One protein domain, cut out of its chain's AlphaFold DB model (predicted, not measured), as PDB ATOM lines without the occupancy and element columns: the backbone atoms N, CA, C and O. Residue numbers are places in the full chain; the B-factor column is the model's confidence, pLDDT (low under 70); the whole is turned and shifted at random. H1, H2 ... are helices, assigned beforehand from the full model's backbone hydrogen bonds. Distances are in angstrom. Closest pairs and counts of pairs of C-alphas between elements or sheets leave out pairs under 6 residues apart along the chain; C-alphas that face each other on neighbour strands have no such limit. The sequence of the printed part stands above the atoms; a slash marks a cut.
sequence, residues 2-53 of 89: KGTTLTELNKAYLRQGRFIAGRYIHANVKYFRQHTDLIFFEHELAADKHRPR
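Overview. This is residues 2 to 53 of the 89 residues of an uncharacterized protein of Providencia stuartii (UniProt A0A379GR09). One long helix, H1, makes most of the length, and a shorter helix, H3, folds back over it and crosses it at a slant; the four-residue helix H2 makes the turn between them at one end. At the other end residues 2 to 8, of which 6 to 8 belong to H1, stick out free. The printed part has 52 residues with three named helices, in the order H1, H2, H3, and no named strand; the class is all helix. The whole is loose, with a radius of gyration of the C-alphas of 13.1 A, and its outline is a rod spanning 45 by 16 by 13 A.

Arrangement. H1, residues 6 to 27, touches H3, residues 36 to 50, with 24 pairs of C-alphas within 8 A. Their closest C-alphas, those of Gly 17 and Ala 47, are 4.2 A apart. The two run opposite ways at a steep tilt of 45 degrees, centre to centre 9.8 A. H2, residues 29 to 32, is close to H1 but not clearly touching; their closest C-alphas, those of Ile 25 and Phe 32, are 6.6 A apart. H2 and H3 are also close but not clearly touching, with the closest C-alphas, those of Phe 32 and Ile 39, 6.6 A apart. In H1 and H3 every O i to N i+4 pair is within hydrogen-bond range; H2 is too short for such a pair.

Along the chain. H1 begins at C-alpha 6 (31.740, -24.684, 33.269) and measures 32.1 A to C-alpha 27 (36.670, 2.785, 17.362). H2 measures 5.1 A. H3 measures 21.8 A and ends at C-alpha 50 (37.362, -11.340, 31.484).

Size, cuts and confidence. The C-alphas farthest apart, those of Lys 2 and Gln 34, are 45.6 A apart. The printed part has no cut, and both links are tight. Mean pLDDT of the printed part is 87.9; residues 2 to 3 are under 70.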
ATOM      1  N   LYS A   2      18.866 -28.322  33.000       59.69
ATOM      2  CA  LYS A   2      20.285 -28.661  32.812       59.69
ATOM      3  C   LYS A   2      21.063 -27.393  33.172       59.69
ATOM      4  O   LYS A   2      20.861 -26.371  32.526       59.69
ATOM      5  N   GLY A   3      21.804 -27.417  34.279       62.41
ATOM      6  CA  GLY A   3      22.611 -26.270  34.701       62.41
ATOM      7  C   GLY A   3      23.656 -25.915  33.643       62.41
ATOM      8  O   GLY A   3      24.066 -26.780  32.870       62.41
ATOM      9  N   THR A   4      24.073 -24.651  33.605       70.06
ATOM     10  CA  THR A   4      25.167 -24.192  32.743       70.06
ATOM     11  C   THR A   4      26.446 -24.942  33.101       70.06
ATOM     12  O   THR A   4      26.862 -24.961  34.260       70.06
ATOM     13  N   THR A   5      27.076 -25.567  32.112       77.81
ATOM     14  CA  THR A   5      28.373 -26.222  32.294       77.81
ATOM     15  C   THR A   5      29.483 -25.182  32.451       77.81
ATOM     16  O   THR A   5      29.397 -24.064  31.937       77.81
ATOM     17  N   LEU A   6      30.569 -25.551  33.129       77.50
ATOM     18  CA  LEU A   6      31.740 -24.684  33.269       77.50
ATOM     19  C   LEU A   6      32.355 -24.338  31.901       77.50
ATOM     20  O   LEU A   6      32.734 -23.195  31.652       77.50
ATOM     21  N   THR A   7      32.338 -25.291  30.967       78.75
ATOM     22  CA  THR A   7      32.706 -25.073  29.564       78.75
ATOM     23  C   THR A   7      31.858 -23.982  28.884       78.75
ATOM     24  O   THR A   7      32.401 -23.120  28.187       78.75
ATOM     25  N   GLU A   8      30.535 -23.984  29.062       81.56
ATOM     26  CA  GLU A   8      29.653 -22.950  28.494       81.56
ATOM     27  C   GLU A   8      29.904 -21.580  29.121       81.56
ATOM     28  O   GLU A   8      29.956 -20.577  28.404       81.56
ATOM     29  N   LEU A   9      30.132 -21.551  30.436       81.88
ATOM     30  CA  LEU A   9      30.482 -20.339  31.164       81.88
ATOM     31  C   LEU A   9      31.788 -19.734  30.621       81.88
ATOM     32  O   LEU A   9      31.824 -18.562  30.249       81.88
ATOM     33  N   ASN A  10      32.831 -20.550  30.460       83.50
ATOM     34  CA  ASN A  10      34.121 -20.120  29.915       83.50
ATOM     35  C   ASN A  10      34.006 -19.566  28.493       83.50
ATOM     36  O   ASN A  10      34.593 -18.530  28.174       83.50
ATOM     37  N   LYS A  11      33.197 -20.208  27.641       85.56
ATOM     38  CA  LYS A  11      32.918 -19.712  26.285       85.56
ATOM     39  C   LYS A  11      32.186 -18.371  26.294       85.56
ATOM     40  O   LYS A  11      32.421 -17.551  25.406       85.56
ATOM     41  N   ALA A  12      31.281 -18.146  27.246       86.88
ATOM     42  CA  ALA A  12      30.561 -16.883  27.366       86.88
ATOM     43  C   ALA A  12      31.509 -15.729  27.732       86.88
ATOM     44  O   ALA A  12      31.537 -14.724  27.020       86.88
ATOM     45  N   TYR A  13      32.354 -15.910  28.751       86.44
ATOM     46  CA  TYR A  13      33.334 -14.899  29.169       86.44
ATOM     47  C   TYR A  13      34.388 -14.604  28.093       86.44
ATOM     48  O   TYR A  13      34.692 -13.440  27.832       86.44
ATOM     49  N   LEU A  14      34.882 -15.635  27.396       87.75
ATOM     50  CA  LEU A  14      35.797 -15.457  26.264       87.75
ATOM     51  C   LEU A  14      35.171 -14.588  25.163       87.75
ATOM     52  O   LEU A  14      35.805 -13.664  24.649       87.75
ATOM     53  N   ARG A  15      33.910 -14.863  24.804       89.69
ATOM     54  CA  ARG A  15      33.181 -14.066  23.807       89.69
ATOM     55  C   ARG A  15      32.964 -12.631  24.266       89.69
ATOM     56  O   ARG A  15      33.118 -11.724  23.454       89.69
ATOM     57  N   GLN A  16      32.655 -12.423  25.542       90.00
ATOM     58  CA  GLN A  16      32.490 -11.088  26.107       90.00
ATOM     59  C   GLN A  16      33.780 -10.265  25.992       90.00
ATOM     60  O   GLN A  16      33.739  -9.147  25.479       90.00
ATOM     61  N   GLY A  17      34.925 -10.836  26.382       90.25
ATOM     62  CA  GLY A  17      36.224 -10.172  26.249       90.25
ATOM     63  C   GLY A  17      36.543  -9.806  24.798       90.25
ATOM     64  O   GLY A  17      36.878  -8.659  24.502       90.25
ATOM     65  N   ARG A  18      36.330 -10.740  23.861       91.44
ATOM     66  CA  ARG A  18      36.552 -10.491  22.426       91.44
ATOM     67  C   ARG A  18      35.624  -9.426  21.850       91.44
ATOM     68  O   ARG A  18      36.073  -8.619  21.043       91.44
ATOM     69  N   PHE A  19      34.359  -9.399  22.265       93.69
ATOM     70  CA  PHE A  19      33.403  -8.385  21.824       93.69
ATOM     71  C   PHE A  19      33.817  -6.980  22.284       93.69
ATOM     72  O   PHE A  19      33.767  -6.032  21.502       93.69
ATOM     73  N   ILE A  20      34.280  -6.851  23.530       92.50
ATOM     74  CA  ILE A  20      34.780  -5.583  24.078       92.50
ATOM     75  C   ILE A  20      36.018  -5.108  23.307       92.50
ATOM     76  O   ILE A  20      36.038  -3.962  22.856       92.50
ATOM     77  N   ALA A  21      36.999  -5.990  23.087       93.75
ATOM     78  CA  ALA A  21      38.174  -5.674  22.270       93.75
ATOM     79  C   ALA A  21      37.783  -5.253  20.847       93.75
ATOM     80  O   ALA A  21      38.250  -4.228  20.360       93.75
ATOM     81  N   GLY A  22      36.858  -5.974  20.208       94.50
ATOM     82  CA  GLY A  22      36.383  -5.643  18.865       94.50
ATOM     83  C   GLY A  22      35.785  -4.236  18.778       94.50
ATOM     84  O   GLY A  22      36.079  -3.500  17.837       94.50
ATOM     85  N   ARG A  23      35.008  -3.812  19.786       95.81
ATOM     86  CA  ARG A  23      34.483  -2.436  19.853       95.81
ATOM     87  C   ARG A  23      35.595  -1.398  19.979       95.81
ATOM     88  O   ARG A  23      35.524  -0.364  19.319       95.81
ATOM     89  N   TYR A  24      36.601  -1.668  20.808       94.38
ATOM     90  CA  TYR A  24      37.750  -0.782  20.984       94.38
ATOM     91  C   TYR A  24      38.586  -0.658  19.700       94.38
ATOM     92  O   TYR A  24      38.873   0.456  19.262       94.38
ATOM     93  N   ILE A  25      38.904  -1.779  19.050       94.81
ATOM     94  CA  ILE A  25      39.644  -1.813  17.781       94.81
ATOM     95  C   ILE A  25      38.875  -1.069  16.689       94.81
ATOM     96  O   ILE A  25      39.449  -0.242  15.984       94.81
ATOM     97  N   HIS A  26      37.565  -1.306  16.579       94.94
ATOM     98  CA  HIS A  26      36.721  -0.634  15.594       94.94
ATOM     99  C   HIS A  26      36.692   0.889  15.798       94.94
ATOM    100  O   HIS A  26      36.810   1.644  14.836       94.94
ATOM    101  N   ALA A  27      36.596   1.356  17.048       96.31
ATOM    102  CA  ALA A  27      36.670   2.785  17.362       96.31
ATOM    103  C   ALA A  27      38.030   3.408  16.988       96.31
ATOM    104  O   ALA A  27      38.096   4.589  16.657       96.31
ATOM    105  N   ASN A  28      39.098   2.605  16.977       94.94
ATOM    106  CA  ASN A  28      40.472   3.024  16.695       94.94
ATOM    107  C   ASN A  28      41.004   2.468  15.361       94.94
ATOM    108  O   ASN A  28      42.209   2.284  15.185       94.94
ATOM    109  N   VAL A  29      40.120   2.215  14.389       94.00
ATOM    110  CA  VAL A  29      40.448   1.473  13.157       94.00
ATOM    111  C   VAL A  29      41.625   2.057  12.368       94.00
ATOM    112  O   VAL A  29      42.397   1.311  11.771       94.00
ATOM    113  N   LYS A  30      41.805   3.387  12.378       94.69
ATOM    114  CA  LYS A  30      42.923   4.049  11.683       94.69
ATOM    115  C   LYS A  30      44.282   3.623  12.238       94.69
ATOM    116  O   LYS A  30      45.198   3.414  11.454       94.69
ATOM    117  N   TYR A  31      44.385   3.474  13.558       93.19
ATOM    118  CA  TYR A  31      45.596   3.003  14.226       93.19
ATOM    119  C   TYR A  31      45.832   1.522  13.913       93.19
ATOM    120  O   TYR A  31      46.884   1.148  13.405       93.19
ATOM    121  N   PHE A  32      44.817   0.681  14.111       93.75
ATOM    122  CA  PHE A  32      44.962  -0.770  13.979       93.75
ATOM    123  C   PHE A  32      45.079  -1.286  12.540       93.75
ATOM    124  O   PHE A  32      45.578  -2.390  12.338       93.75
ATOM    125  N   ARG A  33      44.680  -0.511  11.520       91.00
ATOM    126  CA  ARG A  33      44.759  -0.927  10.104       91.00
ATOM    127  C   ARG A  33      46.164  -1.388   9.689       91.00
ATOM    128  O   ARG A  33      46.273  -2.255   8.831       91.00
ATOM    129  N   GLN A  34      47.210  -0.802  10.270       92.94
ATOM    130  CA  GLN A  34      48.611  -1.135   9.978       92.94
ATOM    131  C   GLN A  34      49.270  -2.008  11.060       92.94
ATOM    132  O   GLN A  34      50.432  -2.364  10.915       92.94
ATOM    133  N   HIS A  35      48.531  -2.368  12.113       92.25
ATOM    134  CA  HIS A  35      49.033  -3.079  13.290       92.25
ATOM    135  C   HIS A  35      48.154  -4.303  13.574       92.25
ATOM    136  O   HIS A  35      47.449  -4.387  14.584       92.25
ATOM    137  N   THR A  36      48.108  -5.226  12.615       87.06
ATOM    138  CA  THR A  36      47.252  -6.417  12.687       87.06
ATOM    139  C   THR A  36      47.668  -7.375  13.799       87.06
ATOM    140  O   THR A  36      46.814  -8.033  14.379       87.06
ATOM    141  N   ASP A  37      48.947  -7.417  14.149       92.00
ATOM    142  CA  ASP A  37      49.487  -8.109  15.319       92.00
ATOM    143  C   ASP A  37      48.897  -7.567  16.632       92.00
ATOM    144  O   ASP A  37      48.444  -8.344  17.479       92.00
ATOM    145  N   LEU A  38      48.796  -6.240  16.765       92.31
ATOM    146  CA  LEU A  38      48.194  -5.604  17.939       92.31
ATOM    147  C   LEU A  38      46.697  -5.917  18.064       92.31
ATOM    148  O   LEU A  38      46.193  -6.021  19.177       92.31
ATOM    149  N   ILE A  39      45.982  -6.146  16.955       91.12
ATOM    150  CA  ILE A  39      44.577  -6.593  16.989       91.12
ATOM    151  C   ILE A  39      44.454  -7.943  17.707       91.12
ATOM    152  O   ILE A  39      43.582  -8.114  18.563       91.12
ATOM    153  N   PHE A  40      45.321  -8.905  17.373       89.94
ATOM    154  CA  PHE A  40      45.324 -10.212  18.038       89.94
ATOM    155  C   PHE A  40      45.670 -10.072  19.519       89.94
ATOM    156  O   PHE A  40      44.988 -10.657  20.362       89.94
ATOM    157  N   PHE A  41      46.675  -9.255  19.837       92.44
ATOM    158  CA  PHE A  41      47.081  -9.012  21.216       92.44
ATOM    159  C   PHE A  41      45.951  -8.405  22.060       92.44
ATOM    160  O   PHE A  41      45.667  -8.904  23.147       92.44
ATOM    161  N   GLU A  42      45.240  -7.399  21.547       92.31
ATOM    162  CA  GLU A  42      44.104  -6.775  22.239       92.31
ATOM    163  C   GLU A  42      42.962  -7.765  22.498       92.31
ATOM    164  O   GLU A  42      42.365  -7.783  23.580       92.31
ATOM    165  N   HIS A  43      42.664  -8.633  21.528       90.62
ATOM    166  CA  HIS A  43      41.658  -9.675  21.712       90.62
ATOM    167  C   HIS A  43      42.039 -10.673  22.808       90.62
ATOM    168  O   HIS A  43      41.177 -11.025  23.620       90.62
ATOM    169  N   GLU A  44      43.296 -11.117  22.850       89.44
ATOM    170  CA  GLU A  44      43.784 -12.049  23.869       89.44
ATOM    171  C   GLU A  44      43.862 -11.390  25.254       89.44
ATOM    172  O   GLU A  44      43.401 -11.967  26.241       89.44
ATOM    173  N   LEU A  45      44.327 -10.141  25.338       90.62
ATOM    174  CA  LEU A  45      44.390  -9.389  26.592       90.62
ATOM    175  C   LEU A  45      42.993  -9.166  27.188       90.62
ATOM    176  O   LEU A  45      42.763  -9.382  28.383       90.62
ATOM    177  N   ALA A  46      42.024  -8.775  26.357       90.88
ATOM    178  CA  ALA A  46      40.648  -8.605  26.802       90.88
ATOM    179  C   ALA A  46      39.998  -9.942  27.184       90.88
ATOM    180  O   ALA A  46      39.251  -9.992  28.163       90.88
ATOM    181  N   ALA A  47      40.275 -11.021  26.450       87.06
ATOM    182  CA  ALA A  47      39.817 -12.360  26.802       87.06
ATOM    183  C   ALA A  47      40.345 -12.805  28.173       87.06
ATOM    184  O   ALA A  47      39.559 -13.254  29.011       87.06
ATOM    185  N   ASP A  48      41.640 -12.630  28.439       86.75
ATOM    186  CA  ASP A  48      42.248 -13.023  29.711       86.75
ATOM    187  C   ASP A  48      41.744 -12.179  30.892       86.75
ATOM    188  O   ASP A  48      41.483 -12.702  31.981       86.75
ATOM    189  N   LYS A  49      41.523 -10.876  30.676       87.75
ATOM    190  CA  LYS A  49      40.952  -9.984  31.697       87.75
ATOM    191  C   LYS A  49      39.552 -10.417  32.139       87.75
ATOM    192  O   LYS A  49      39.224 -10.291  33.316       87.75
ATOM    193  N   HIS A  50      38.737 -10.909  31.208       85.44
ATOM    194  CA  HIS A  50      37.362 -11.340  31.484       85.44
ATOM    195  C   HIS A  50      37.259 -12.815  31.860       85.44
ATOM    196  O   HIS A  50      36.174 -13.284  32.204       85.44
ATOM    197  N   ARG A  51      38.365 -13.560  31.813       83.19
ATOM    198  CA  ARG A  51      38.391 -14.946  32.261       83.19
ATOM    199  C   ARG A  51      37.964 -15.007  33.733       83.19
ATOM    200  O   ARG A  51      38.476 -14.225  34.535       83.19
ATOM    201  N   PRO A  52      37.074 -15.935  34.119       82.44
ATOM    202  CA  PRO A  52      36.759 -16.146  35.524       82.44
ATOM    203  C   PRO A  52      38.024 -16.487  36.320       82.44
ATOM    204  O   PRO A  52      38.876 -17.252  35.864       82.44
ATOM    205  N   ARG A  53      38.157 -15.905  37.514       81.50
ATOM    206  CA  ARG A  53      39.307 -16.091  38.413       81.50
ATOM    207  C   ARG A  53      38.828 -16.462  39.816       81.50
ATOM    208  O   ARG A  53      37.657 -16.305  40.151       81.50
TER     209      ARG A  53